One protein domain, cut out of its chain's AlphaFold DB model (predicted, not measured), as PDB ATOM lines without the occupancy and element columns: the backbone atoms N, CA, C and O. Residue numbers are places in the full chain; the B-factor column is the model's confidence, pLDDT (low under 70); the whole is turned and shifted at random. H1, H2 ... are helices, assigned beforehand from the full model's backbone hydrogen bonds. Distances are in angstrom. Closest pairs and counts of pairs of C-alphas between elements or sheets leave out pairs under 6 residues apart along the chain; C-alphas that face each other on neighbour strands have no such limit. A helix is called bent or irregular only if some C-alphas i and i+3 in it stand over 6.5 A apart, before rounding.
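This is residues 47 to 90 and 110 to 215 of the 343 residues of the protein "Hypothetical protein" of Paramoeba aestuarina (UniProt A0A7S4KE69). The long helix H5 runs through the middle of a body of helices: the hairpin of H1 and the first arm of the bent H2 packs along one side, and H9 crosses H5 on another. H6, which touches H5 near one end, lies side by side with H10, while the short H7 and H8 join H6 to H9 beside the second arm of H2, and H3 and H4 are at the other end of H5. The printed part has 150 residues with ten named helices, H1 to H10 in order, and no named strand; the class is all helix. It is compact, with a radius of gyration of the C-alphas of 15.2 A and spans of 47 by 32 by 28 A.

H5, residues 122 to 143, is the hub, touching four helices. H9, residues 173 to 191, touches it at Phe 132 and Ala 180, C-alphas 5.5 A apart, at a steep tilt of 48 degrees, the same way. H1, residues 48 to 54, touches residues 133 to 137 of H5, closest C-alphas Val 52 and Ile 134 at 5.8 A, at a shallow tilt of 27 degrees. H2, residues 60 to 78, was assigned as one helix by its hydrogen bonds but is bent, C-alphas 68 and 71 being 7.1 A apart; its arms H2a, 60 to 68, and H2b, 71 to 78, stand at 57 degrees. H1 and H2a form a helical hairpin, closest C-alphas Ile 51 and Ala 66 at 5.1 A. H6, residues 148 to 159, and H5 form another and only just touch, with 3 pairs of C-alphas within 8 A, closest Leu 142 and Gln 151 at 6.7 A. H10, residues 197 to 214, touches H6 at a shallow tilt of 28 degrees, the same way, closest C-alphas Cys 159 and Leu 207 at 5.5 A. H7, residues 161 to 164, and H8, 166 to 169, each only just touch H2b, with 3 pairs within 8 A; the closest C-alphas are Pro 71 and Lys 164 at 5.9 A, and Phe 78 and Phe 167 at 6.4 A. H3, residues 82 to 85, touches H5, closest C-alphas Leu 83 and Ile 124 at 6.1 A. H4, residues 113 to 118, is close to H5 but not clearly touching, closest C-alphas Leu 117 and Lys 125 at 6.3 A. Every O i to N i+4 pair is within hydrogen-bond range in H1, H2a, H2b, H4, H5, H6 and H10; in H9 13 of 15 are, and H3, H7 and H8 are too short for one.

H1 begins at C-alpha 48, (284.348, 243.310, 312.176). H5 runs 31.2 A from (271.898, 238.805, 325.959) to (293.602, 260.222, 319.198). H9 is 27.4 A long and irregular, C-alphas 187 and 190 being 7.1 A apart. H10, 25.4 A, ends at C-alpha 214, (269.218, 263.114, 312.069); H6 is 16.6 A long.

The C-alphas farthest apart are those of Ser 90 and Trp 195, 48.1 A. Residues 91 to 109 are not printed, and C-alphas 90 and 110 are 26.0 A apart across the cut. The links that are printed whole are tight. Mean pLDDT of the printed part is 89.8; residues 84 to 90 and residue 170 are under 70.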
ATOM      1  N   HIS A  47     286.411 239.893 309.416       90.00
ATOM      2  CA  HIS A  47     285.548 239.969 310.595       90.00
ATOM      3  C   HIS A  47     285.615 241.361 311.265       90.00
ATOM      4  O   HIS A  47     286.705 241.855 311.582       90.00
ATOM      5  N   LEU A  48     284.460 241.968 311.573       93.31
ATOM      6  CA  LEU A  48     284.348 243.310 312.176       93.31
ATOM      7  C   LEU A  48     285.206 243.472 313.441       93.31
ATOM      8  O   LEU A  48     285.919 244.462 313.595       93.31
ATOM      9  N   GLY A  49     285.238 242.463 314.316       92.75
ATOM     10  CA  GLY A  49     286.086 242.478 315.517       92.75
ATOM     11  C   GLY A  49     287.596 242.602 315.237       92.75
ATOM     12  O   GLY A  49     288.347 243.092 316.081       92.75
ATOM     13  N   THR A  50     288.077 242.185 314.063       93.44
ATOM     14  CA  THR A  50     289.476 242.383 313.646       93.44
ATOM     15  C   THR A  50     289.717 243.820 313.192       93.44
ATOM     16  O   THR A  50     290.722 244.415 313.581       93.44
ATOM     17  N   ILE A  51     288.777 244.410 312.452       96.00
ATOM     18  CA  ILE A  51     288.831 245.824 312.049       96.00
ATOM     19  C   ILE A  51     288.820 246.731 313.280       96.00
ATOM     20  O   ILE A  51     289.693 247.584 313.427       96.00
ATOM     21  N   VAL A  52     287.892 246.497 314.214       95.94
ATOM     22  CA  VAL A  52     287.750 247.294 315.443       95.94
ATOM     23  C   VAL A  52     289.030 247.279 316.280       95.94
ATOM     24  O   VAL A  52     289.409 248.304 316.841       95.94
ATOM     25  N   ARG A  53     289.744 246.147 316.336       93.94
ATOM     26  CA  ARG A  53     291.055 246.067 317.001       93.94
ATOM     27  C   ARG A  53     292.141 246.843 316.253       93.94
ATOM     28  O   ARG A  53     292.978 247.477 316.891       93.94
ATOM     29  N   ARG A  54     292.133 246.813 314.916       95.75
ATOM     30  CA  ARG A  54     293.139 247.488 314.077       95.75
ATOM     31  C   ARG A  54     293.006 249.008 314.053       95.75
ATOM     32  O   ARG A  54     294.020 249.672 313.880       95.75
ATOM     33  N   LEU A  55     291.824 249.564 314.314       96.69
ATOM     34  CA  LEU A  55     291.635 251.012 314.498       96.69
ATOM     35  C   LEU A  55     292.548 251.607 315.587       96.69
ATOM     36  O   LEU A  55     292.928 252.771 315.496       96.69
ATOM     37  N   CYS A  56     292.949 250.808 316.579       93.56
ATOM     38  CA  CYS A  56     293.854 251.217 317.658       93.56
ATOM     39  C   CYS A  56     295.320 250.797 317.433       93.56
ATOM     40  O   CYS A  56     296.127 250.890 318.357       93.56
ATOM     41  N   ASN A  57     295.676 250.274 316.254       94.00
ATOM     42  CA  ASN A  57     297.039 249.816 315.968       94.00
ATOM     43  C   ASN A  57     298.026 250.999 315.996       94.00
ATOM     44  O   ASN A  57     297.655 252.106 315.639       94.00
ATOM     45  N   SER A  58     299.288 250.806 316.380       92.50
ATOM     46  CA  SER A  58     300.319 251.850 316.273       92.50
ATOM     47  C   SER A  58     300.724 252.149 314.825       92.50
ATOM     48  O   SER A  58     301.122 253.275 314.524       92.50
ATOM     49  N   ASP A  59     300.579 251.184 313.914       95.31
ATOM     50  CA  ASP A  59     300.845 251.379 312.489       95.31
ATOM     51  C   ASP A  59     299.749 252.219 311.811       95.31
ATOM     52  O   ASP A  59     298.568 251.854 311.819       95.31
ATOM     53  N   LYS A  60     300.148 253.350 311.209       95.38
ATOM     54  CA  LYS A  60     299.235 254.303 310.552       95.38
ATOM     55  C   LYS A  60     298.461 253.633 309.416       95.38
ATOM     56  O   LYS A  60     297.244 253.769 309.353       95.38
ATOM     57  N   ARG A  61     299.139 252.852 308.568       95.69
ATOM     58  CA  ARG A  61     298.507 252.209 307.403       95.69
ATOM     59  C   ARG A  61     297.452 251.191 307.823       95.69
ATOM     60  O   ARG A  61     296.369 251.160 307.248       95.69
ATOM     61  N   SER A  62     297.740 250.388 308.847       95.50
ATOM     62  CA  SER A  62     296.804 249.416 309.415       95.50
ATOM     63  C   SER A  62     295.551 250.091 309.974       95.50
ATOM     64  O   SER A  62     294.441 249.617 309.722       95.50
ATOM     65  N   ARG A  63     295.719 251.212 310.692       96.88
ATOM     66  CA  ARG A  63     294.604 252.014 311.215       96.88
ATOM     67  C   ARG A  63     293.738 252.595 310.106       96.88
ATOM     68  O   ARG A  63     292.520 252.468 310.163       96.88
ATOM     69  N   GLU A  64     294.356 253.228 309.113       97.00
ATOM     70  CA  GLU A  64     293.646 253.876 308.005       97.00
ATOM     71  C   GLU A  64     292.891 252.853 307.156       97.00
ATOM     72  O   GLU A  64     291.703 253.031 306.905       97.00
ATOM     73  N   TRP A  65     293.523 251.720 306.834       96.38
ATOM     74  CA  TRP A  65     292.853 250.604 306.164       96.38
ATOM     75  C   TRP A  65     291.646 250.098 306.965       96.38
ATOM     76  O   TRP A  65     290.580 249.844 306.402       96.38
ATOM     77  N   ALA A  66     291.785 249.971 308.290       97.44
ATOM     78  CA  ALA A  66     290.685 249.541 309.145       97.44
ATOM     79  C   ALA A  66     289.540 250.562 309.139       97.44
ATOM     80  O   ALA A  66     288.379 250.174 309.046       97.44
ATOM     81  N   PHE A  67     289.852 251.857 309.186       97.81
ATOM     82  CA  PHE A  67     288.860 252.927 309.119       97.81
ATOM     83  C   PHE A  67     288.106 252.950 307.785       97.81
ATOM     84  O   PHE A  67     286.884 253.083 307.773       97.81
ATOM     85  N   GLU A  68     288.812 252.774 306.669       96.88
ATOM     86  CA  GLU A  68     288.217 252.731 305.329       96.88
ATOM     87  C   GLU A  68     287.318 251.504 305.125       96.88
ATOM     88  O   GLU A  68     286.267 251.618 304.497       96.88
ATOM     89  N   THR A  69     287.694 250.358 305.702       96.62
ATOM     90  CA  THR A  69     286.955 249.085 305.580       96.62
ATOM     91  C   THR A  69     285.790 248.969 306.573       96.62
ATOM     92  O   THR A  69     284.863 248.180 306.377       96.62
ATOM     93  N   LEU A  70     285.802 249.760 307.651       96.94
ATOM     94  CA  LEU A  70     284.819 249.691 308.734       96.94
ATOM     95  C   LEU A  70     283.352 249.767 308.261       96.94
ATOM     96  O   LEU A  70     282.572 248.931 308.721       96.94
ATOM     97  N   PRO A  71     282.942 250.685 307.359       95.88
ATOM     98  CA  PRO A  71     281.541 250.785 306.954       95.88
ATOM     99  C   PRO A  71     281.017 249.517 306.269       95.88
ATOM    100  O   PRO A  71     279.886 249.103 306.514       95.88
ATOM    101  N   GLU A  72     281.834 248.877 305.430       94.06
ATOM    102  CA  GLU A  72     281.457 247.640 304.739       94.06
ATOM    103  C   GLU A  72     281.259 246.494 305.736       94.06
ATOM    104  O   GLU A  72     280.216 245.839 305.733       94.06
ATOM    105  N   ALA A  73     282.202 246.316 306.662       94.00
ATOM    106  CA  ALA A  73     282.091 245.287 307.691       94.00
ATOM    107  C   ALA A  73     280.936 245.538 308.671       94.00
ATOM    108  O   ALA A  73     280.311 244.588 309.147       94.00
ATOM    109  N   MET A  74     280.625 246.806 308.965       94.12
ATOM    110  CA  MET A  74     279.435 247.170 309.734       94.12
ATOM    111  C   MET A  74     278.157 246.804 308.979       94.12
ATOM    112  O   MET A  74     277.282 246.200 309.579       94.12
ATOM    113  N   ASN A  75     278.050 247.090 307.676       91.12
ATOM    114  CA  ASN A  75     276.882 246.686 306.882       91.12
ATOM    115  C   ASN A  75     276.676 245.165 306.878       91.12
ATOM    116  O   ASN A  75     275.544 244.708 307.012       91.12
ATOM    117  N   GLN A  76     277.759 244.392 306.763       90.56
ATOM    118  CA  GLN A  76     277.697 242.929 306.813       90.56
ATOM    119  C   GLN A  76     277.268 242.423 308.198       90.56
ATOM    120  O   GLN A  76     276.390 241.574 308.297       90.56
ATOM    121  N   SER A  77     277.840 242.977 309.271       90.12
ATOM    122  CA  SER A  77     277.580 242.501 310.640       90.12
ATOM    123  C   SER A  77     276.239 242.977 311.197       90.12
ATOM    124  O   SER A  77     275.615 242.288 312.001       90.12
ATOM    125  N   PHE A  78     275.799 244.180 310.823       88.31
ATOM    126  CA  PHE A  78     274.610 244.797 311.409       88.31
ATOM    127  C   PHE A  78     273.320 244.258 310.803       88.31
ATOM    128  O   PHE A  78     272.290 244.348 311.456       88.31
ATOM    129  N   GLY A  79     273.360 243.631 309.622       81.19
ATOM    130  CA  GLY A  79     272.179 243.021 309.004       81.19
ATOM    131  C   GLY A  79     271.454 241.993 309.887       81.19
ATOM    132  O   GLY A  79     270.277 241.734 309.667       81.19
ATOM    133  N   GLU A  80     272.123 241.451 310.909       82.19
ATOM    134  CA  GLU A  80     271.587 240.431 311.821       82.19
ATOM    135  C   GLU A  80     271.207 240.969 313.217       82.19
ATOM    136  O   GLU A  80     270.835 240.192 314.112       82.19
ATOM    137  N   PHE A  81     271.316 242.287 313.432       83.31
ATOM    138  CA  PHE A  81     271.096 242.902 314.742       83.31
ATOM    139  C   PHE A  81     269.617 242.872 315.146       83.31
ATOM    140  O   PHE A  81     268.754 243.466 314.496       83.31
ATOM    141  N   ALA A  82     269.335 242.275 316.303       76.50
ATOM    142  CA  ALA A  82     268.023 242.304 316.943       76.50
ATOM    143  C   ALA A  82     267.611 243.726 317.376       76.50
ATOM    144  O   ALA A  82     266.421 244.024 317.525       76.50
ATOM    145  N   LEU A  83     268.574 244.635 317.557       73.38
ATOM    146  CA  LEU A  83     268.314 246.049 317.826       73.38
ATOM    147  C   LEU A  83     267.497 246.748 316.727       73.38
ATOM    148  O   LEU A  83     266.773 247.690 317.045       73.38
ATOM    149  N   ALA A  84     267.564 246.321 315.460       69.31
ATOM    150  CA  ALA A  84     266.707 246.935 314.439       69.31
ATOM    151  C   ALA A  84     265.266 246.453 314.500       69.31
ATOM    152  O   ALA A  84     264.351 247.254 314.322       69.31
ATOM    153  N   GLU A  85     265.057 245.170 314.783       65.19
ATOM    154  CA  GLU A  85     263.718 244.585 314.874       65.19
ATOM    155  C   GLU A  85     262.970 245.108 316.101       65.19
ATOM    156  O   GLU A  85     261.782 245.426 316.033       65.19
ATOM    157  N   SER A  86     263.685 245.287 317.216       57.72
ATOM    158  CA  SER A  86     263.106 245.803 318.460       57.72
ATOM    159  C   SER A  86     262.661 247.268 318.379       57.72
ATOM    160  O   SER A  86     261.943 247.735 319.263       57.72
ATOM    161  N   CYS A  87     263.024 247.989 317.312       48.03
ATOM    162  CA  CYS A  87     262.708 249.404 317.162       48.03
ATOM    163  C   CYS A  87     261.488 249.700 316.268       48.03
ATOM    164  O   CYS A  87     261.062 250.854 316.215       48.03
ATOM    165  N   LEU A  88     260.911 248.696 315.588       36.75
ATOM    166  CA  LEU A  88     259.862 248.933 314.587       36.75
ATOM    167  C   LEU A  88     258.424 248.609 315.012       36.75
ATOM    168  O   LEU A  88     257.522 249.151 314.382       36.75
ATOM    169  N   CYS A  89     258.141 247.817 316.051       30.69
ATOM    170  CA  CYS A  89     256.748 247.477 316.385       30.69
ATOM    171  C   CYS A  89     256.496 247.201 317.887       30.69
ATOM    172  O   CYS A  89     257.045 246.288 318.494       30.69
ATOM    173  N   SER A  90     255.580 248.005 318.437       30.41
ATOM    174  CA  SER A  90     254.494 247.656 319.373       30.41
ATOM    175  C   SER A  90     254.665 247.392 320.881       30.41
ATOM    176  O   SER A  90     253.626 247.532 321.522       30.41
ATOM    177  N   PHE A 110     273.376 258.883 331.853       79.06
ATOM    178  CA  PHE A 110     274.741 258.400 331.668       79.06
ATOM    179  C   PHE A 110     275.254 257.569 332.847       79.06
ATOM    180  O   PHE A 110     276.019 256.633 332.632       79.06
ATOM    181  N   GLN A 111     274.823 257.855 334.073       78.50
ATOM    182  CA  GLN A 111     275.243 257.103 335.253       78.50
ATOM    183  C   GLN A 111     274.493 255.770 335.368       78.50
ATOM    184  O   GLN A 111     275.069 254.763 335.776       78.50
ATOM    185  N   ASN A 112     273.221 255.734 334.963       77.75
ATOM    186  CA  ASN A 112     272.371 254.549 335.107       77.75
ATOM    187  C   ASN A 112     272.332 253.631 333.874       77.75
ATOM    188  O   ASN A 112     271.848 252.496 333.970       77.75
ATOM    189  N   TRP A 113     272.854 254.063 332.724       79.31
ATOM    190  CA  TRP A 113     272.830 253.266 331.494       79.31
ATOM    191  C   TRP A 113     273.490 251.875 331.622       79.31
ATOM    192  O   TRP A 113     272.908 250.919 331.098       79.31
ATOM    193  N   PRO A 114     274.616 251.675 332.350       78.12
ATOM    194  CA  PRO A 114     275.211 250.344 332.484       78.12
ATOM    195  C   PRO A 114     274.265 249.378 333.212       78.12
ATOM    196  O   PRO A 114     274.125 248.214 332.835       78.12
ATOM    197  N   HIS A 115     273.531 249.872 334.213       75.12
ATOM    198  CA  HIS A 115     272.499 249.098 334.902       75.12
ATOM    199  C   HIS A 115     271.300 248.792 334.000       75.12
ATOM    200  O   HIS A 115     270.757 247.685 334.059       75.12
ATOM    201  N   ALA A 116     270.900 249.735 333.143       73.38
ATOM    202  CA  ALA A 116     269.848 249.510 332.155       73.38
ATOM    203  C   ALA A 116     270.243 248.422 331.141       73.38
ATOM    204  O   ALA A 116     269.411 247.577 330.797       73.38
ATOM    205  N   LEU A 117     271.519 248.376 330.738       77.12
ATOM    206  CA  LEU A 117     272.061 247.339 329.860       77.12
ATOM    207  C   LEU A 117     271.931 245.946 330.487       77.12
ATOM    208  O   LEU A 117     271.518 245.012 329.805       77.12
ATOM    209  N   HIS A 118     272.192 245.793 331.792       74.81
ATOM    210  CA  HIS A 118     272.081 244.500 332.486       74.81
ATOM    211  C   HIS A 118     270.683 243.863 332.419       74.81
ATOM    212  O   HIS A 118     270.572 242.640 332.531       74.81
ATOM    213  N   ARG A 119     269.631 244.655 332.188       78.31
ATOM    214  CA  ARG A 119     268.244 244.175 332.086       78.31
ATOM    215  C   ARG A 119     267.849 243.709 330.681       78.31
ATOM    216  O   ARG A 119     266.778 243.136 330.526       78.31
ATOM    217  N   GLN A 120     268.688 243.944 329.674       79.25
ATOM    218  CA  GLN A 120     268.388 243.590 328.285       79.25
ATOM    219  C   GLN A 120     268.643 242.098 327.987       79.25
ATOM    220  O   GLN A 120     269.446 241.455 328.680       79.25
ATOM    221  N   PRO A 121     268.000 241.533 326.947       86.31
ATOM    222  CA  PRO A 121     268.359 240.226 326.404       86.31
ATOM    223  C   PRO A 121     269.839 240.158 326.013       86.31
ATOM    224  O   PRO A 121     270.409 241.141 325.544       86.31
ATOM    225  N   GLU A 122     270.454 238.984 326.165       86.56
ATOM    226  CA  GLU A 122     271.898 238.805 325.959       86.56
ATOM    227  C   GLU A 122     272.365 239.197 324.550       86.56
ATOM    228  O   GLU A 122     273.361 239.899 324.406       86.56
ATOM    229  N   LYS A 123     271.589 238.857 323.513       87.56
ATOM    230  CA  LYS A 123     271.887 239.258 322.128       87.56
ATOM    231  C   LYS A 123     271.952 240.788 321.973       87.56
ATOM    232  O   LYS A 123     272.931 241.318 321.461       87.56
ATOM    233  N   ILE A 124     270.961 241.508 322.507       84.94
ATOM    234  CA  ILE A 124     270.916 242.982 322.474       84.94
ATOM    235  C   ILE A 124     272.081 243.584 323.271       84.94
ATOM    236  O   ILE A 124     272.680 244.567 322.841       84.94
ATOM    237  N   LYS A 125     272.447 242.989 324.416       85.06
ATOM    238  CA  LYS A 125     273.615 243.436 325.190       85.06
ATOM    239  C   LYS A 125     274.895 243.373 324.371       85.06
ATOM    240  O   LYS A 125     275.650 244.341 324.382       85.06
ATOM    241  N   GLN A 126     275.124 242.263 323.676       88.62
ATOM    242  CA  GLN A 126     276.315 242.055 322.853       88.62
ATOM    243  C   GLN A 126     276.378 243.054 321.693       88.62
ATOM    244  O   GLN A 126     277.430 243.642 321.446       88.62
ATOM    245  N   GLU A 127     275.245 243.315 321.040       89.62
ATOM    246  CA  GLU A 127     275.145 244.321 319.978       89.62
ATOM    247  C   GLU A 127     275.455 245.732 320.499       89.62
ATOM    248  O   GLU A 127     276.278 246.441 319.919       89.62
ATOM    249  N   ILE A 128     274.872 246.129 321.637       89.25
ATOM    250  CA  ILE A 128     275.170 247.427 322.259       89.25
ATOM    251  C   ILE A 128     276.651 247.501 322.654       89.25
ATOM    252  O   ILE A 128     277.324 248.481 322.340       89.25
ATOM    253  N   GLN A 129     277.199 246.466 323.296       89.31
ATOM    254  CA  GLN A 129     278.618 246.415 323.658       89.31
ATOM    255  C   GLN A 129     279.525 246.586 322.437       89.31
ATOM    256  O   GLN A 129     280.517 247.313 322.517       89.31
ATOM    257  N   LEU A 130     279.176 245.983 321.301       92.69
ATOM    258  CA  LEU A 130     279.909 246.137 320.050       92.69
ATOM    259  C   LEU A 130     279.880 247.588 319.540       92.69
ATOM    260  O   LEU A 130     280.933 248.110 319.173       92.69
ATOM    261  N   LEU A 131     278.738 248.287 319.591       93.69
ATOM    262  CA  LEU A 131     278.661 249.715 319.226       93.69
ATOM    263  C   LEU A 131     279.594 250.576 320.091       93.69
ATOM    264  O   LEU A 131     280.330 251.418 319.573       93.69
ATOM    265  N   PHE A 132     279.621 250.329 321.402       93.75
ATOM    266  CA  PHE A 132     280.522 251.029 322.324       93.75
ATOM    267  C   PHE A 132     281.994 250.688 322.066       93.75
ATOM    268  O   PHE A 132     282.855 251.566 322.147       93.75
ATOM    269  N   GLN A 133     282.304 249.435 321.725       95.00
ATOM    270  CA  GLN A 133     283.657 249.030 321.343       95.00
ATOM    271  C   GLN A 133     284.117 249.718 320.054       95.00
ATOM    272  O   GLN A 133     285.260 250.172 320.002       95.00
ATOM    273  N   ILE A 134     283.243 249.844 319.050       96.94
ATOM    274  CA  ILE A 134     283.543 250.566 317.808       96.94
ATOM    275  C   ILE A 134     283.854 252.032 318.116       96.94
ATOM    276  O   ILE A 134     284.904 252.522 317.709       96.94
ATOM    277  N   TRP A 135     283.000 252.721 318.880       97.56
ATOM    278  CA  TRP A 135     283.225 254.130 319.222       97.56
ATOM    279  C   TRP A 135     284.474 254.362 320.057       97.56
ATOM    280  O   TRP A 135     285.213 255.312 319.801       97.56
ATOM    281  N   ARG A 136     284.768 253.459 320.995       95.88
ATOM    282  CA  ARG A 136     286.043 253.456 321.708       95.88
ATOM    283  C   ARG A 136     287.218 253.388 320.736       95.88
ATOM    284  O   ARG A 136     288.161 254.166 320.851       95.88
ATOM    285  N   SER A 137     287.173 252.457 319.790       97.19
ATOM    286  CA  SER A 137     288.248 252.286 318.818       97.19
ATOM    287  C   SER A 137     288.381 253.475 317.867       97.19
ATOM    288  O   SER A 137     289.494 253.908 317.588       97.19
ATOM    289  N   LEU A 138     287.265 254.056 317.426       98.31
ATOM    290  CA  LEU A 138     287.241 255.274 316.618       98.31
ATOM    291  C   LEU A 138     287.796 256.491 317.373       98.31
ATOM    292  O   LEU A 138     288.517 257.304 316.799       98.31
ATOM    293  N   PHE A 139     287.508 256.602 318.670       97.81
ATOM    294  CA  PHE A 139     288.080 257.649 319.509       97.81
ATOM    295  C   PHE A 139     289.606 257.547 319.550       97.81
ATOM    296  O   PHE A 139     290.280 258.549 319.322       97.81
ATOM    297  N   TYR A 140     290.162 256.356 319.800       97.12
ATOM    298  CA  TYR A 140     291.616 256.161 319.832       97.12
ATOM    299  C   TYR A 140     292.264 256.257 318.447       97.12
ATOM    300  O   TYR A 140     293.383 256.754 318.331       97.12
ATOM    301  N   PHE A 141     291.558 255.859 317.392       97.94
ATOM    302  CA  PHE A 141     291.975 256.105 316.015       97.94
ATOM    303  C   PHE A 141     292.211 257.604 315.766       97.94
ATOM    304  O   PHE A 141     293.292 258.001 315.321       97.94
ATOM    305  N   LEU A 142     291.246 258.449 316.145       98.00
ATOM    306  CA  LEU A 142     291.385 259.901 316.049       98.00
ATOM    307  C   LEU A 142     292.467 260.431 317.004       98.00
ATOM    308  O   LEU A 142     293.237 261.322 316.638       98.00
ATOM    309  N   TYR A 143     292.585 259.856 318.205       96.94
ATOM    310  CA  TYR A 143     293.602 260.222 319.198       96.94
ATOM    311  C   TYR A 143     295.021 260.106 318.627       96.94
ATOM    312  O   TYR A 143     295.832 261.013 318.830       96.94
ATOM    313  N   LEU A 144     295.279 259.028 317.877       96.12
ATOM    314  CA  LEU A 144     296.550 258.681 317.226       96.12
ATOM    315  C   LEU A 144     296.736 259.313 315.832       96.12
ATOM    316  O   LEU A 144     297.682 258.963 315.122       96.12
ATOM    317  N   THR A 145     295.817 260.174 315.394       96.62
ATOM    318  CA  THR A 145     295.932 260.908 314.127       96.62
ATOM    319  C   THR A 145     296.450 262.315 314.404       96.62
ATOM    320  O   THR A 145     295.783 263.083 315.098       96.62
ATOM    321  N   ASP A 146     297.607 262.673 313.847       94.88
ATOM    322  CA  ASP A 146     298.286 263.951 314.134       94.88
ATOM    323  C   ASP A 146     298.200 264.980 312.990       94.88
ATOM    324  O   ASP A 146     298.363 266.173 313.221       94.88
ATOM    325  N   GLU A 147     297.898 264.551 311.763       95.25
ATOM    326  CA  GLU A 147     297.796 265.432 310.590       95.25
ATOM    327  C   GLU A 147     296.426 266.127 310.533       95.25
ATOM    328  O   GLU A 147     295.411 265.444 310.412       95.25
ATOM    329  N   GLN A 148     296.390 267.465 310.577       93.31
ATOM    330  CA  GLN A 148     295.148 268.257 310.653       93.31
ATOM    331  C   GLN A 148     294.152 267.937 309.526       93.31
ATOM    332  O   GLN A 148     293.013 267.571 309.804       93.31
ATOM    333  N   ASP A 149     294.578 268.003 308.260       93.38
ATOM    334  CA  ASP A 149     293.689 267.743 307.112       93.38
ATOM    335  C   ASP A 149     293.097 266.323 307.157       93.38
ATOM    336  O   ASP A 149     291.943 266.073 306.796       93.38
ATOM    337  N   THR A 150     293.898 265.376 307.645       94.75
ATOM    338  CA  THR A 150     293.511 263.979 307.826       94.75
ATOM    339  C   THR A 150     292.513 263.829 308.983       94.75
ATOM    340  O   THR A 150     291.530 263.098 308.847       94.75
ATOM    341  N   GLN A 151     292.710 264.549 310.095       96.81
ATOM    342  CA  GLN A 151     291.779 264.574 311.231       96.81
ATOM    343  C   GLN A 151     290.396 265.064 310.804       96.81
ATOM    344  O   GLN A 151     289.407 264.388 311.091       96.81
ATOM    345  N   ASP A 152     290.325 266.185 310.085       97.31
ATOM    346  CA  ASP A 152     289.053 266.780 309.670       97.31
ATOM    347  C   ASP A 152     288.281 265.830 308.744       97.31
ATOM    348  O   ASP A 152     287.100 265.551 308.967       97.31
ATOM    349  N   LYS A 153     288.976 265.217 307.773       97.44
ATOM    350  CA  LYS A 153     288.405 264.193 306.881       97.44
ATOM    351  C   LYS A 153     287.848 262.992 307.651       97.44
ATOM    352  O   LYS A 153     286.776 262.472 307.310       97.44
ATOM    353  N   PHE A 154     288.577 262.504 308.655       97.88
ATOM    354  CA  PHE A 154     288.128 261.374 309.466       97.88
ATOM    355  C   PHE A 154     286.935 261.740 310.339       97.88
ATOM    356  O   PHE A 154     285.968 260.981 310.364       97.88
ATOM    357  N   ILE A 155     286.953 262.911 310.973       98.44
ATOM    358  CA  ILE A 155     285.841 263.428 311.776       98.44
ATOM    359  C   ILE A 155     284.572 263.548 310.929       98.44
ATOM    360  O   ILE A 155     283.532 263.004 311.304       98.44
ATOM    361  N   ASP A 156     284.664 264.162 309.750       97.00
ATOM    362  CA  ASP A 156     283.533 264.279 308.829       97.00
ATOM    363  C   ASP A 156     282.993 262.907 308.414       97.00
ATOM    364  O   ASP A 156     281.781 262.701 308.350       97.00
ATOM    365  N   THR A 157     283.883 261.942 308.167       97.12
ATOM    366  CA  THR A 157     283.488 260.572 307.819       97.12
ATOM    367  C   THR A 157     282.816 259.856 308.993       97.12
ATOM    368  O   THR A 157     281.796 259.199 308.793       97.12
ATOM    369  N   MET A 158     283.334 260.003 310.214       97.62
ATOM    370  CA  MET A 158     282.755 259.425 311.433       97.62
ATOM    371  C   MET A 158     281.347 259.970 311.690       97.62
ATOM    372  O   MET A 158     280.422 259.203 311.955       97.62
ATOM    373  N   CYS A 159     281.150 261.282 311.545       96.56
ATOM    374  CA  CYS A 159     279.851 261.933 311.733       96.56
ATOM    375  C   CYS A 159     278.867 261.697 310.571       96.56
ATOM    376  O   CYS A 159     277.684 262.021 310.694       96.56
ATOM    377  N   LYS A 160     279.327 261.123 309.456       94.62
ATOM    378  CA  LYS A 160     278.513 260.698 308.304       94.62
ATOM    379  C   LYS A 160     278.489 259.176 308.136       94.62
ATOM    380  O   LYS A 160     278.121 258.685 307.074       94.62
ATOM    381  N   MET A 161     278.849 258.414 309.173       95.00
ATOM    382  CA  MET A 161     278.893 256.949 309.093       95.00
ATOM    383  C   MET A 161     277.538 256.350 308.690       95.00
ATOM    384  O   MET A 161     277.494 255.383 307.939       95.00
ATOM    385  N   GLU A 162     276.433 256.968 309.105       89.88
ATOM    386  CA  GLU A 162     275.070 256.536 308.764       89.88
ATOM    387  C   GLU A 162     274.745 256.657 307.266       89.88
ATOM    388  O   GLU A 162     273.886 255.946 306.757       89.88
ATOM    389  N   GLU A 163     275.455 257.515 306.525       91.38
ATOM    390  CA  GLU A 163     275.326 257.601 305.063       91.38
ATOM    391  C   GLU A 163     276.006 256.416 304.365       91.38
ATOM    392  O   GLU A 163     275.649 256.067 303.241       91.38
ATOM    393  N   LYS A 164     276.986 255.793 305.032       93.19
ATOM    394  CA  LYS A 164     277.756 254.653 304.518       93.19
ATOM    395  C   LYS A 164     277.257 253.310 305.053       93.19
ATOM    396  O   LYS A 164     277.444 252.290 304.393       93.19
ATOM    397  N   VAL A 165     276.642 253.298 306.233       92.94
ATOM    398  CA  VAL A 165     276.122 252.099 306.897       92.94
ATOM    399  C   VAL A 165     274.600 252.159 306.908       92.94
ATOM    400  O   VAL A 165     274.007 252.801 307.770       92.94
ATOM    401  N   LEU A 166     273.960 251.474 305.956       86.31
ATOM    402  CA  LEU A 166     272.511 251.543 305.720       86.31
ATOM    403  C   LEU A 166     271.703 251.212 306.977       86.31
ATOM    404  O   LEU A 166     270.707 251.865 307.279       86.31
ATOM    405  N   PHE A 167     272.177 250.242 307.755       83.12
ATOM    406  CA  PHE A 167     271.505 249.823 308.978       83.12
ATOM    407  C   PHE A 167     271.488 250.904 310.062       83.12
ATOM    408  O   PHE A 167     270.556 250.960 310.860       83.12
ATOM    409  N   LEU A 168     272.488 251.790 310.086       85.44
ATOM    410  CA  LEU A 168     272.482 252.944 310.980       85.44
ATOM    411  C   LEU A 168     271.500 254.024 310.532       85.44
ATOM    412  O   LEU A 168     271.152 254.860 311.345       85.44
ATOM    413  N   ARG A 169     271.058 254.050 309.275       78.31
ATOM    414  CA  ARG A 169     270.118 255.073 308.803       78.31
ATOM    415  C   ARG A 169     268.676 254.748 309.185       78.31
ATOM    416  O   ARG A 169     267.934 255.628 309.602       78.31
ATOM    417  N   ASP A 170     268.302 253.478 309.054       66.62
ATOM    418  CA  ASP A 170     266.893 253.073 309.008       66.62
ATOM    419  C   ASP A 170     266.433 252.317 310.276       66.62
ATOM    420  O   ASP A 170     265.354 251.727 310.292       66.62
ATOM    421  N   SER A 171     267.232 252.315 311.354       72.69
ATOM    422  CA  SER A 171     266.951 251.515 312.556       72.69
ATOM    423  C   SER A 171     267.182 252.244 313.886       72.69
ATOM    424  O   SER A 171     267.834 253.289 313.962       72.69
ATOM    425  N   GLY A 172     266.702 251.629 314.977       73.69
ATOM    426  CA  GLY A 172     267.012 252.031 316.355       73.69
ATOM    427  C   GLY A 172     268.498 251.990 316.710       73.69
ATOM    428  O   GLY A 172     268.913 252.602 317.696       73.69
ATOM    429  N   VAL A 173     269.320 251.329 315.889       85.06
ATOM    430  CA  VAL A 173     270.776 251.331 316.054       85.06
ATOM    431  C   VAL A 173     271.342 252.736 315.889       85.06
ATOM    432  O   VAL A 173     272.291 253.053 316.591       85.06
ATOM    433  N   SER A 174     270.735 253.602 315.070       88.75
ATOM    434  CA  SER A 174     271.125 255.018 314.927       88.75
ATOM    435  C   SER A 174     271.195 255.751 316.274       88.75
ATOM    436  O   SER A 174     272.168 256.426 316.604       88.75
ATOM    437  N   ILE A 175     270.179 255.551 317.112       89.06
ATOM    438  CA  ILE A 175     270.042 256.188 318.422       89.06
ATOM    439  C   ILE A 175     271.107 255.656 319.371       89.06
ATOM    440  O   ILE A 175     271.772 256.437 320.047       89.06
ATOM    441  N   MET A 176     271.298 254.334 319.407       89.81
ATOM    442  CA  MET A 176     272.333 253.711 320.237       89.81
ATOM    443  C   MET A 176     273.743 254.059 319.762       89.81
ATOM    444  O   MET A 176     274.632 254.256 320.583       89.81
ATOM    445  N   TRP A 177     273.944 254.186 318.452       94.25
ATOM    446  CA  TRP A 177     275.186 254.630 317.836       94.25
ATOM    447  C   TRP A 177     275.522 256.058 318.265       94.25
ATOM    448  O   TRP A 177     276.602 256.291 318.804       94.25
ATOM    449  N   THR A 178     274.588 256.996 318.119       94.88
ATOM    450  CA  THR A 178     274.786 258.387 318.544       94.88
ATOM    451  C   THR A 178     274.927 258.510 320.061       94.88
ATOM    452  O   THR A 178     275.804 259.233 320.536       94.88
ATOM    453  N   PHE A 179     274.138 257.765 320.839       93.50
ATOM    454  CA  PHE A 179     274.278 257.708 322.295       93.50
ATOM    455  C   PHE A 179     275.672 257.219 322.708       93.50
ATOM    456  O   PHE A 179     276.327 257.873 323.517       93.50
ATOM    457  N   ALA A 180     276.162 256.122 322.118       94.25
ATOM    458  CA  ALA A 180     277.491 255.583 322.393       94.25
ATOM    459  C   ALA A 180     278.606 256.586 322.050       94.25
ATOM    460  O   ALA A 180     279.556 256.723 322.823       94.25
ATOM    461  N   ALA A 181     278.469 257.329 320.946       97.06
ATOM    462  CA  ALA A 181     279.408 258.378 320.548       97.06
ATOM    463  C   ALA A 181     279.535 259.467 321.623       97.06
ATOM    464  O   ALA A 181     280.634 259.778 322.090       97.06
ATOM    465  N   TRP A 182     278.395 260.023 322.040       96.94
ATOM    466  CA  TRP A 182     278.335 261.094 323.033       96.94
ATOM    467  C   TRP A 182     278.746 260.629 324.418       96.94
ATOM    468  O   TRP A 182     279.512 261.323 325.085       96.94
ATOM    469  N   TYR A 183     278.285 259.449 324.830       93.25
ATOM    470  CA  TYR A 183     278.694 258.849 326.088       93.25
ATOM    471  C   TYR A 183     280.214 258.683 326.125       93.25
ATOM    472  O   TYR A 183     280.859 259.176 327.051       93.25
ATOM    473  N   TYR A 184     280.810 258.067 325.097       93.75
ATOM    474  CA  TYR A 184     282.251 257.819 325.079       93.75
ATOM    475  C   TYR A 184     283.065 259.120 325.058       93.75
ATOM    476  O   TYR A 184     284.043 259.258 325.794       93.75
ATOM    477  N   LEU A 185     282.634 260.109 324.268       96.25
ATOM    478  CA  LEU A 185     283.259 261.430 324.258       96.25
ATOM    479  C   LEU A 185     283.177 262.103 325.635       96.25
ATOM    480  O   LEU A 185     284.155 262.692 326.086       96.25
ATOM    481  N   SER A 186     282.037 261.988 326.319       94.62
ATOM    482  CA  SER A 186     281.806 262.634 327.614       94.62
ATOM    483  C   SER A 186     282.668 262.066 328.739       94.62
ATOM    484  O   SER A 186     283.169 262.841 329.553       94.62
ATOM    485  N   ILE A 187     282.891 260.745 328.764       92.56
ATOM    486  CA  ILE A 187     283.743 260.104 329.775       92.56
ATOM    487  C   ILE A 187     285.222 260.407 329.529       92.56
ATOM    488  O   ILE A 187     285.983 260.535 330.479       92.56
ATOM    489  N   LYS A 188     285.636 260.556 328.262       94.44
ATOM    490  CA  LYS A 188     287.031 260.843 327.901       94.44
ATOM    491  C   LYS A 188     287.373 262.322 327.863       94.44
ATOM    492  O   LYS A 188     288.550 262.657 327.806       94.44
ATOM    493  N   TRP A 189     286.380 263.202 327.942       94.81
ATOM    494  CA  TRP A 189     286.575 264.641 327.801       94.81
ATOM    495  C   TRP A 189     287.605 265.212 328.782       94.81
ATOM    496  O   TRP A 189     288.485 265.967 328.379       94.81
ATOM    497  N   ALA A 190     287.524 264.826 330.058       91.62
ATOM    498  CA  ALA A 190     288.436 265.302 331.100       91.62
ATOM    499  C   ALA A 190     289.859 264.719 330.989       91.62
ATOM    500  O   ALA A 190     290.790 265.275 331.564       91.62
ATOM    501  N   GLU A 191     290.030 263.617 330.252       94.06
ATOM    502  CA  GLU A 191     291.324 262.962 330.024       94.06
ATOM    503  C   GLU A 191     292.073 263.537 328.807       94.06
ATOM    504  O   GLU A 191     293.234 263.198 328.576       94.06
ATOM    505  N   LEU A 192     291.423 264.391 328.006       94.69
ATOM    506  CA  LEU A 192     292.046 265.007 326.841       94.69
ATOM    507  C   LEU A 192     293.079 266.048 327.267       94.69
ATOM    508  O   LEU A 192     292.769 267.034 327.935       94.69
ATOM    509  N   ASP A 193     294.315 265.859 326.816       95.50
ATOM    510  CA  ASP A 193     295.342 266.876 326.960       95.50
ATOM    511  C   ASP A 193     295.104 268.051 325.995       95.50
ATOM    512  O   ASP A 193     294.458 267.923 324.950       95.50
ATOM    513  N   GLN A 194     295.669 269.208 326.341       95.12
ATOM    514  CA  GLN A 194     295.469 270.456 325.600       95.12
ATOM    515  C   GLN A 194     295.856 270.370 324.114       95.12
ATOM    516  O   GLN A 194     295.276 271.088 323.310       95.12
ATOM    517  N   TRP A 195     296.807 269.506 323.734       95.19
ATOM    518  CA  TRP A 195     297.291 269.404 322.351       95.19
ATOM    519  C   TRP A 195     296.356 268.592 321.464       95.19
ATOM    520  O   TRP A 195     296.399 268.707 320.243       95.19
ATOM    521  N   ARG A 196     295.508 267.758 322.069       96.12
ATOM    522  CA  ARG A 196     294.509 266.958 321.356       96.12
ATOM    523  C   ARG A 196     293.121 267.573 321.418       96.12
ATOM    524  O   ARG A 196     292.257 267.152 320.656       96.12
ATOM    525  N   LEU A 197     292.896 268.549 322.293       96.25
ATOM    526  CA  LEU A 197     291.572 269.113 322.533       96.25
ATOM    527  C   LEU A 197     290.932 269.693 321.262       96.25
ATOM    528  O   LEU A 197     289.749 269.459 321.038       96.25
ATOM    529  N   ASP A 198     291.694 270.371 320.401       97.56
ATOM    530  CA  ASP A 198     291.155 271.065 319.222       97.56
ATOM    531  C   ASP A 198     290.422 270.131 318.246       97.56
ATOM    532  O   ASP A 198     289.276 270.398 317.870       97.56
ATOM    533  N   LYS A 199     291.007 268.972 317.910       97.38
ATOM    534  CA  LYS A 199     290.333 267.977 317.056       97.38
ATOM    535  C   LYS A 199     289.086 267.388 317.709       97.38
ATOM    536  O   LYS A 199     288.119 267.084 317.018       97.38
ATOM    537  N   TYR A 200     289.050 267.271 319.038       98.12
ATOM    538  CA  TYR A 200     287.853 266.804 319.741       98.12
ATOM    539  C   TYR A 200     286.790 267.894 319.913       98.12
ATOM    540  O   TYR A 200     285.603 267.570 319.928       98.12
ATOM    541  N   LEU A 201     287.166 269.176 319.964       97.94
ATOM    542  CA  LEU A 201     286.226 270.296 319.858       97.94
ATOM    543  C   LEU A 201     285.564 270.308 318.475       97.94
ATOM    544  O   LEU A 201     284.343 270.474 318.384       97.94
ATOM    545  N   TYR A 202     286.343 270.078 317.414       98.00
ATOM    546  CA  TYR A 202     285.815 269.932 316.057       98.00
ATOM    547  C   TYR A 202     284.936 268.681 315.916       98.00
ATOM    548  O   TYR A 202     283.816 268.769 315.412       98.00
ATOM    549  N   PHE A 203     285.367 267.541 316.465       98.44
ATOM    550  CA  PHE A 203     284.561 266.320 316.490       98.44
ATOM    551  C   PHE A 203     283.232 266.518 317.228       98.44
ATOM    552  O   PHE A 203     282.188 266.175 316.685       98.44
ATOM    553  N   ALA A 204     283.234 267.132 318.416       98.25
ATOM    554  CA  ALA A 204     282.013 267.432 319.166       98.25
ATOM    555  C   ALA A 204     281.056 268.333 318.372       98.25
ATOM    556  O   ALA A 204     279.844 268.120 318.390       98.25
ATOM    557  N   ARG A 205     281.598 269.312 317.634       97.75
ATOM    558  CA  ARG A 205     280.819 270.183 316.749       97.75
ATOM    559  C   ARG A 205     280.158 269.388 315.620       97.75
ATOM    560  O   ARG A 205     278.945 269.477 315.454       97.75
ATOM    561  N   LYS A 206     280.922 268.570 314.888       97.81
ATOM    562  CA  LYS A 206     280.396 267.730 313.797       97.81
ATOM    563  C   LYS A 206     279.435 266.653 314.281       97.81
ATOM    564  O   LYS A 206     278.429 266.372 313.626       97.81
ATOM    565  N   LEU A 207     279.684 266.099 315.461       97.56
ATOM    566  CA  LEU A 207     278.787 265.148 316.095       97.56
ATOM    567  C   LEU A 207     277.472 265.824 316.498       97.56
ATOM    568  O   LEU A 207     276.410 265.258 316.251       97.56
ATOM    569  N   PHE A 208     277.517 267.048 317.033       97.56
ATOM    570  CA  PHE A 208     276.326 267.853 317.321       97.56
ATOM    571  C   PHE A 208     275.536 268.176 316.055       97.56
ATOM    572  O   PHE A 208     274.344 267.883 316.007       97.56
ATOM    573  N   GLU A 209     276.201 268.672 315.011       96.00
ATOM    574  CA  GLU A 209     275.606 268.924 313.694       96.00
ATOM    575  C   GLU A 209     274.873 267.699 313.127       96.00
ATOM    576  O   GLU A 209     273.752 267.820 312.627       96.00
ATOM    577  N   SER A 210     275.504 266.525 313.199       95.06
ATOM    578  CA  SER A 210     274.901 265.246 312.815       95.06
ATOM    579  C   SER A 210     273.668 264.940 313.671       95.06
ATOM    580  O   SER A 210     272.580 264.688 313.149       95.06
ATOM    581  N   THR A 211     273.832 265.033 314.992       95.44
ATOM    582  CA  THR A 211     272.828 264.647 315.987       95.44
ATOM    583  C   THR A 211     271.544 265.460 315.832       95.44
ATOM    584  O   THR A 211     270.456 264.889 315.747       95.44
ATOM    585  N   VAL A 212     271.660 266.791 315.733       95.38
ATOM    586  CA  VAL A 212     270.497 267.686 315.596       95.38
ATOM    587  C   VAL A 212     269.790 267.538 314.261       95.38
ATOM    588  O   VAL A 212     268.610 267.853 314.177       95.38
ATOM    589  N   ARG A 213     270.457 267.073 313.202       92.44
ATOM    590  CA  ARG A 213     269.801 266.876 311.902       92.44
ATOM    591  C   ARG A 213     269.060 265.555 311.850       92.44
ATOM    592  O   ARG A 213     267.904 265.533 311.438       92.44
ATOM    593  N   ARG A 214     269.692 264.480 312.316       90.12
ATOM    594  CA  ARG A 214     269.218 263.114 312.069       90.12
ATOM    595  C   ARG A 214     268.259 262.581 313.124       90.12
ATOM    596  O   ARG A 214     267.429 261.740 312.805       90.12
ATOM    597  N   HIS A 215     268.304 263.101 314.348       91.50
ATOM    598  CA  HIS A 215     267.453 262.601 315.426       91.50
ATOM    599  C   HIS A 215     266.343 263.583 315.815       91.50
ATOM    600  O   HIS A 215     266.498 264.795 315.636       91.50
TER     601      HIS A 215